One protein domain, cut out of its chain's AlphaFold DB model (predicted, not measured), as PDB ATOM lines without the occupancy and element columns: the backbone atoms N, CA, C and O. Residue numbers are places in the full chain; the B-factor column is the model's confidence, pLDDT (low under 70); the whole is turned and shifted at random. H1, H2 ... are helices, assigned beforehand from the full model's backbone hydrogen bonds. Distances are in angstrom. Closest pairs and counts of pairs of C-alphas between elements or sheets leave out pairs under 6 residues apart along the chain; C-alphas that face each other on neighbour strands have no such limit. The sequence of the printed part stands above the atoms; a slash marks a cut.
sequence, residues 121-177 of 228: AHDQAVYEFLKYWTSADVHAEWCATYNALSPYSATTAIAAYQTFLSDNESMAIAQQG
ATOM      1  N   ALA A 121     201.949 226.818 217.346       97.62
ATOM      2  CA  ALA A 121     201.266 226.998 216.070       97.62
ATOM      3  C   ALA A 121     201.767 225.999 215.017       97.62
ATOM      4  O   ALA A 121     200.965 225.414 214.285       97.62
ATOM      5  N   HIS A 122     203.080 225.784 214.950       96.88
ATOM      6  CA  HIS A 122     203.695 224.768 214.106       96.88
ATOM      7  C   HIS A 122     203.229 223.363 214.495       96.88
ATOM      8  O   HIS A 122     202.804 222.591 213.635       96.88
ATOM      9  N   ASP A 123     203.265 223.041 215.783       95.81
ATOM     10  CA  ASP A 123     202.949 221.704 216.275       95.81
ATOM     11  C   ASP A 123     201.454 221.387 216.064       95.81
ATOM     12  O   ASP A 123     201.108 220.281 215.638       95.81
ATOM     13  N   GLN A 124     200.570 222.384 216.213       96.69
ATOM     14  CA  GLN A 124     199.161 222.272 215.818       96.69
ATOM     15  C   GLN A 124     199.001 222.041 214.307       96.69
ATOM     16  O   GLN A 124     198.178 221.224 213.893       96.69
ATOM     17  N   ALA A 125     199.771 222.735 213.466       96.81
ATOM     18  CA  ALA A 125     199.701 222.558 212.015       96.81
ATOM     19  C   ALA A 125     200.166 221.160 211.577       96.81
ATOM     20  O   ALA A 125     199.534 220.549 210.711       96.81
ATOM     21  N   VAL A 126     201.219 220.622 212.202       96.56
ATOM     22  CA  VAL A 126     201.660 219.234 211.991       96.56
ATOM     23  C   VAL A 126     200.546 218.261 212.374       96.56
ATOM     24  O   VAL A 126     200.235 217.361 211.594       96.56
ATOM     25  N   TYR A 127     199.903 218.458 213.527       95.19
ATOM     26  CA  TYR A 127     198.779 217.623 213.952       95.19
ATOM     27  C   TYR A 127     197.618 217.644 212.945       95.19
ATOM     28  O   TYR A 127     197.153 216.580 212.531       95.19
ATOM     29  N   GLU A 128     197.169 218.826 212.510       97.69
ATOM     30  CA  GLU A 128     196.061 218.939 211.550       97.69
ATOM     31  C   GLU A 128     196.410 218.316 210.192       97.69
ATOM     32  O   GLU A 128     195.578 217.627 209.598       97.69
ATOM     33  N   PHE A 129     197.651 218.479 209.720       96.50
ATOM     34  CA  PHE A 129     198.113 217.816 208.502       96.50
ATOM     35  C   PHE A 129     198.075 216.291 208.633       96.50
ATOM     36  O   PHE A 129     197.533 215.619 207.758       96.50
ATOM     37  N   LEU A 130     198.606 215.732 209.725       95.38
ATOM     38  CA  LEU A 130     198.615 214.282 209.930       95.38
ATOM     39  C   LEU A 130     197.202 213.724 210.068       95.38
ATOM     40  O   LEU A 130     196.896 212.681 209.494       95.38
ATOM     41  N   LYS A 131     196.313 214.435 210.761       95.31
ATOM     42  CA  LYS A 131     194.897 214.074 210.864       95.31
ATOM     43  C   LYS A 131     194.208 214.058 209.497       95.31
ATOM     44  O   LYS A 131     193.434 213.145 209.223       95.31
ATOM     45  N   TYR A 132     194.493 215.035 208.638       97.00
ATOM     46  CA  TYR A 132     193.977 215.070 207.269       97.00
ATOM     47  C   TYR A 132     194.556 213.934 206.413       97.00
ATOM     48  O   TYR A 132     193.800 213.164 205.823       97.00
ATOM     49  N   TRP A 133     195.882 213.786 206.384       95.38
ATOM     50  CA  TRP A 133     196.575 212.800 205.549       95.38
ATOM     51  C   TRP A 133     196.254 211.348 205.927       95.38
ATOM     52  O   TRP A 133     196.234 210.481 205.060       95.38
ATOM     53  N   THR A 134     195.978 211.081 207.207       94.19
ATOM     54  CA  THR A 134     195.568 209.751 207.697       94.19
ATOM     55  C   THR A 134     194.052 209.524 207.665       94.19
ATOM     56  O   THR A 134     193.588 208.455 208.059       94.19
ATOM     57  N   SER A 135     193.258 210.493 207.191       97.00
ATOM     58  CA  SER A 135     191.825 210.276 206.968       97.00
ATOM     59  C   SER A 135     191.594 209.242 205.859       97.00
ATOM     60  O   SER A 135     192.392 209.130 204.930       97.00
ATOM     61  N   ALA A 136     190.513 208.463 205.972       97.50
ATOM     62  CA  ALA A 136     190.328 207.245 205.185       97.50
ATOM     63  C   ALA A 136     190.447 207.472 203.666       97.50
ATOM     64  O   ALA A 136     191.244 206.794 203.020       97.50
ATOM     65  N   ASP A 137     189.715 208.449 203.124       97.81
ATOM     66  CA  ASP A 137     189.688 208.732 201.685       97.81
ATOM     67  C   ASP A 137     191.021 209.305 201.181       97.81
ATOM     68  O   ASP A 137     191.573 208.818 200.196       97.81
ATOM     69  N   VAL A 138     191.582 210.288 201.897       97.44
ATOM     70  CA  VAL A 138     192.853 210.940 201.527       97.44
ATOM     71  C   VAL A 138     193.997 209.933 201.535       97.44
ATOM     72  O   VAL A 138     194.839 209.917 200.637       97.44
ATOM     73  N   HIS A 139     194.029 209.066 202.545       95.88
ATOM     74  CA  HIS A 139     195.071 208.062 202.644       95.88
ATOM     75  C   HIS A 139     194.900 206.951 201.599       95.88
ATOM     76  O   HIS A 139     195.898 206.467 201.075       95.88
ATOM     77  N   ALA A 140     193.664 206.571 201.248       96.56
ATOM     78  CA  ALA A 140     193.417 205.623 200.158       96.56
ATOM     79  C   ALA A 140     193.903 206.172 198.808       96.56
ATOM     80  O   ALA A 140     194.563 205.449 198.062       96.56
ATOM     81  N   GLU A 141     193.638 207.448 198.516       96.44
ATOM     82  CA  GLU A 141     194.138 208.117 197.310       96.44
ATOM     83  C   GLU A 141     195.671 208.161 197.286       96.44
ATOM     84  O   GLU A 141     196.295 207.861 196.264       96.44
ATOM     85  N   TRP A 142     196.296 208.468 198.426       94.06
ATOM     86  CA  TRP A 142     197.751 208.428 198.558       94.06
ATOM     87  C   TRP A 142     198.309 207.018 198.312       94.06
ATOM     88  O   TRP A 142     199.257 206.862 197.543       94.06
ATOM     89  N   CYS A 143     197.706 205.983 198.904       92.50
ATOM     90  CA  CYS A 143     198.085 204.585 198.691       92.50
ATOM     91  C   CYS A 143     198.016 204.188 197.213       92.50
ATOM     92  O   CYS A 143     198.976 203.614 196.697       92.50
ATOM     93  N   ALA A 144     196.927 204.547 196.530       92.62
ATOM     94  CA  ALA A 144     196.747 204.272 195.109       92.62
ATOM     95  C   ALA A 144     197.772 205.014 194.239       92.62
ATOM     96  O   ALA A 144     198.356 204.430 193.330       92.62
ATOM     97  N   THR A 145     198.044 206.281 194.556       91.12
ATOM     98  CA  THR A 145     198.987 207.123 193.802       91.12
ATOM     99  C   THR A 145     200.431 206.647 193.939       91.12
ATOM    100  O   THR A 145     201.192 206.671 192.975       91.12
ATOM    101  N   TYR A 146     200.827 206.223 195.140       87.12
ATOM    102  CA  TYR A 146     202.213 205.869 195.459       87.12
ATOM    103  C   TYR A 146     202.461 204.361 195.561       87.12
ATOM    104  O   TYR A 146     203.522 203.964 196.048       87.12
ATOM    105  N   ASN A 147     201.506 203.541 195.111       87.38
ATOM    106  CA  ASN A 147     201.567 202.079 195.135       87.38
ATOM    107  C   ASN A 147     202.008 201.537 196.509       87.38
ATOM    108  O   ASN A 147     203.059 200.906 196.651       87.38
ATOM    109  N   ALA A 148     201.245 201.884 197.547       88.56
ATOM    110  CA  ALA A 148     201.585 201.600 198.937       88.56
ATOM    111  C   ALA A 148     200.414 200.982 199.707       88.56
ATOM    112  O   ALA A 148     199.252 201.306 199.473       88.56
ATOM    113  N   LEU A 149     200.737 200.145 200.694       90.38
ATOM    114  CA  LEU A 149     199.757 199.587 201.624       90.38
ATOM    115  C   LEU A 149     199.438 200.576 202.747       90.38
ATOM    116  O   LEU A 149     200.331 201.264 203.251       90.38
ATOM    117  N   SER A 150     198.176 200.602 203.178       90.12
ATOM    118  CA  SER A 150     197.765 201.362 204.357       90.12
ATOM    119  C   SER A 150     197.843 200.510 205.628       90.12
ATOM    120  O   SER A 150     197.299 199.403 205.654       90.12
ATOM    121  N   PRO A 151     198.431 201.030 206.721       86.25
ATOM    122  CA  PRO A 151     198.344 200.406 208.039       86.25
ATOM    123  C   PRO A 151     197.052 200.774 208.797       86.25
ATOM    124  O   PRO A 151     196.839 200.292 209.909       86.25
ATOM    125  N   TYR A 152     196.200 201.652 208.254       88.81
ATOM    126  CA  TYR A 152     195.046 202.203 208.967       88.81
ATOM    127  C   TYR A 152     193.770 201.432 208.641       88.81
ATOM    128  O   TYR A 152     193.291 201.455 207.511       88.81
ATOM    129  N   SER A 153     193.157 200.813 209.653       90.31
ATOM    130  CA  SER A 153     191.915 200.041 209.488       90.31
ATOM    131  C   SER A 153     190.758 200.863 208.911       90.31
ATOM    132  O   SER A 153     189.955 200.345 208.142       90.31
ATOM    133  N   ALA A 154     190.689 202.157 209.241       94.50
ATOM    134  CA  ALA A 154     189.698 203.065 208.673       94.50
ATOM    135  C   ALA A 154     189.856 203.209 207.153       94.50
ATOM    136  O   ALA A 154     188.856 203.215 206.446       94.50
ATOM    137  N   THR A 155     191.092 203.275 206.649       95.31
ATOM    138  CA  THR A 155     191.382 203.296 205.210       95.31
ATOM    139  C   THR A 155     191.142 201.931 204.583       95.31
ATOM    140  O   THR A 155     190.498 201.843 203.545       95.31
ATOM    141  N   THR A 156     191.607 200.843 205.200       93.25
ATOM    142  CA  THR A 156     191.457 199.515 204.590       93.25
ATOM    143  C   THR A 156     190.002 199.044 204.535       93.25
ATOM    144  O   THR A 156     189.679 198.191 203.717       93.25
ATOM    145  N   ALA A 157     189.096 199.615 205.330       95.00
ATOM    146  CA  ALA A 157     187.676 199.264 205.320       95.00
ATOM    147  C   ALA A 157     186.848 199.908 204.185       95.00
ATOM    148  O   ALA A 157     185.717 199.472 203.960       95.00
ATOM    149  N   ILE A 158     187.348 200.938 203.485       97.69
ATOM    150  CA  ILE A 158     186.547 201.655 202.475       97.69
ATOM    151  C   ILE A 158     186.650 201.031 201.078       97.69
ATOM    152  O   ILE A 158     187.673 200.467 200.690       97.69
ATOM    153  N   ALA A 159     185.599 201.215 200.275       97.69
ATOM    154  CA  ALA A 159     185.508 200.668 198.921       97.69
ATOM    155  C   ALA A 159     186.605 201.180 197.970       97.69
ATOM    156  O   ALA A 159     187.086 200.419 197.132       97.69
ATOM    157  N   ALA A 160     187.027 202.443 198.108       96.62
ATOM    158  CA  ALA A 160     188.074 203.021 197.265       96.62
ATOM    159  C   ALA A 160     189.412 202.274 197.417       96.62
ATOM    160  O   ALA A 160     190.029 201.905 196.421       96.62
ATOM    161  N   TYR A 161     189.815 201.964 198.654       96.88
ATOM    162  CA  TYR A 161     191.031 201.193 198.916       96.88
ATOM    163  C   TYR A 161     190.915 199.744 198.418       96.88
ATOM    164  O   TYR A 161     191.847 199.215 197.821       96.88
ATOM    165  N   GLN A 162     189.753 199.109 198.605       96.19
ATOM    166  CA  GLN A 162     189.509 197.748 198.106       96.19
ATOM    167  C   GLN A 162     189.528 197.665 196.572       96.19
ATOM    168  O   GLN A 162     189.996 196.674 196.013       96.19
ATOM    169  N   THR A 163     189.069 198.718 195.889       96.25
ATOM    170  CA  THR A 163     189.158 198.836 194.425       96.25
ATOM    171  C   THR A 163     190.617 198.935 193.988       96.25
ATOM    172  O   THR A 163     191.047 198.145 193.158       96.25
ATOM    173  N   PHE A 164     191.405 199.809 194.629       95.06
ATOM    174  CA  PHE A 164     192.849 199.909 194.384       95.06
ATOM    175  C   PHE A 164     193.563 198.555 194.501       95.06
ATOM    176  O   PHE A 164     194.338 198.206 193.617       95.06
ATOM    177  N   LEU A 165     193.292 197.781 195.558       94.44
ATOM    178  CA  LEU A 165     193.887 196.451 195.706       94.44
ATOM    179  C   LEU A 165     193.432 195.484 194.608       94.44
ATOM    180  O   LEU A 165     194.243 194.719 194.100       94.44
ATOM    181  N   SER A 166     192.152 195.506 194.240       94.44
ATOM    182  CA  SER A 166     191.603 194.593 193.226       94.44
ATOM    183  C   SER A 166     192.182 194.851 191.833       94.44
ATOM    184  O   SER A 166     192.400 193.905 191.081       94.44
ATOM    185  N   ASP A 167     192.476 196.113 191.520       93.50
ATOM    186  CA  ASP A 167     193.084 196.531 190.252       93.50
ATOM    187  C   ASP A 167     194.618 196.368 190.245       93.50
ATOM    188  O   ASP A 167     195.267 196.619 189.230       93.50
ATOM    189  N   ASN A 168     195.216 195.955 191.369       90.75
ATOM    190  CA  ASN A 168     196.660 195.855 191.550       90.75
ATOM    191  C   ASN A 168     197.042 194.541 192.242       90.75
ATOM    192  O   ASN A 168     197.170 194.458 193.467       90.75
ATOM    193  N   GLU A 169     197.275 193.510 191.431       89.69
ATOM    194  CA  GLU A 169     197.602 192.160 191.901       89.69
ATOM    195  C   GLU A 169     198.818 192.137 192.845       89.69
ATOM    196  O   GLU A 169     198.785 191.488 193.894       89.69
ATOM    197  N   SER A 170     199.868 192.907 192.536       88.50
ATOM    198  CA  SER A 170     201.064 193.030 193.377       88.50
ATOM    199  C   SER A 170     200.737 193.515 194.794       88.50
ATOM    200  O   SER A 170     201.214 192.946 195.782       88.50
ATOM    201  N   MET A 171     199.898 194.546 194.918       90.44
ATOM    202  CA  MET A 171     199.473 195.071 196.218       90.44
ATOM    203  C   MET A 171     198.486 194.147 196.920       90.44
ATOM    204  O   MET A 171     198.582 193.988 198.137       90.44
ATOM    205  N   ALA A 172     197.587 193.486 196.188       92.00
ATOM    206  CA  ALA A 172     196.697 192.480 196.759       92.00
ATOM    207  C   ALA A 172     197.481 191.332 197.413       92.00
ATOM    208  O   ALA A 172     197.148 190.914 198.523       92.00
ATOM    209  N   ILE A 173     198.551 190.855 196.771       91.38
ATOM    210  CA  ILE A 173     199.439 189.823 197.329       91.38
ATOM    211  C   ILE A 173     200.172 190.355 198.561       91.38
ATOM    212  O   ILE A 173     200.183 189.702 199.604       91.38
ATOM    213  N   ALA A 174     200.740 191.560 198.486       90.31
ATOM    214  CA  ALA A 174     201.441 192.160 199.618       90.31
ATOM    215  C   ALA A 174     200.513 192.382 200.833       90.31
ATOM    216  O   ALA A 174     200.917 192.155 201.977       90.31
ATOM    217  N   GLN A 175     199.250 192.749 200.599       89.50
ATOM    218  CA  GLN A 175     198.237 192.956 201.637       89.50
ATOM    219  C   GLN A 175     197.958 191.686 202.458       89.50
ATOM    220  O   GLN A 175     197.673 191.797 203.654       89.50
ATOM    221  N   GLN A 176     198.087 190.491 201.866       88.62
ATOM    222  CA  GLN A 176     197.913 189.209 202.572       88.62
ATOM    223  C   GLN A 176     198.943 189.026 203.696       88.62
ATOM    224  O   GLN A 176     198.650 188.391 204.709       88.62
ATOM    225  N   GLY A 177     200.132 189.617 203.537       87.88
ATOM    226  CA  GLY A 177     201.229 189.552 204.500       87.88
ATOM    227  C   GLY A 177     201.090 190.495 205.698       87.88
ATOM    228  O   GLY A 177     201.730 190.267 206.717       87.88
TER     229      GLY A 177
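Overview. This is residues 121 to 177 of the 228 residues of an uncharacterized protein of bioreactor metagenome (UniProt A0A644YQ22). A small, compact body of four short helices has one helical arm: residues 121 to 132 of H1 stick out from it and make the long axis. In the body H2 and H4 run side by side, the four-residue H3 packs on H2, and H5 turns off at a corner from H4 and lies at the end of the domain far from the arm. The printed part has 57 residues with five named helices, in the order H1, H2, H3, H4, H5, and no named strand; the class is all helix. The whole is only just loose, close to compact, with a radius of gyration of the C-alphas of 12.7 A, and the C-alphas span 43 by 18 by 17 A.

Along the chain. H1, residues 121 to 133, begins with C-alpha 121 at (201.266, 226.998, 216.070) and is 18.3 A long from first to last C-alpha. H2, residues 136 to 145, is 14.3 A long; its C-alpha 136 is at (190.328, 207.245, 205.185). H3, residues 153 to 156, measures 4.9 A. H4, residues 159 to 166, measures 10.3 A. H5, residues 169 to 177, is 13.4 A long and ends with C-alpha 177 at (201.229, 189.552, 204.500).

Arrangement. H1 touches no helix. It is close to H2 but not clearly touching, with the closest C-alphas, those of Trp 133 and His 139, 5.8 A apart; their lines are about perpendicular, at 75 degrees. H2 and H3 touch, the closest C-alphas being those of Ala 136 and Thr 155 at 4.1 A. H2 and H4 touch at a shallow tilt of 27 degrees and run the same way; their closest C-alphas, those of Ala 140 and Tyr 161, are 5.2 A apart. H3 and H4 are close but not clearly touching, with the C-alphas of Thr 155 and Tyr 161 the closest at 6.6 A. H4 and H5 only just touch, with 3 pairs of C-alphas within 8 A, and touch only at the corner by their link; the closest C-alphas are those of Leu 165 and Ala 172 at 5.0 A, and the lines are about perpendicular, at 76 degrees. H5 is apart from H1, H2 and H3. In H1, H2 and H4 every O i to N i+4 pair is within hydrogen-bond range, in H5 4 of 5 are, and H3 is too short for such a pair.

Size, cuts and confidence. The two C-alphas farthest apart are those of Ala 121 and Glu 169, at 42.6 A. Without residues 121 to 132, which stand free, the body of 45 residues spans 24 by 18 by 16 A. The printed part has no cut. The links H1 to H2, H3 to H4 and H4 to H5 are tight, and the link H2 to H3, with 7 residues, is short. The mean pLDDT of the printed part is 93.7, and no printed residue is under 70.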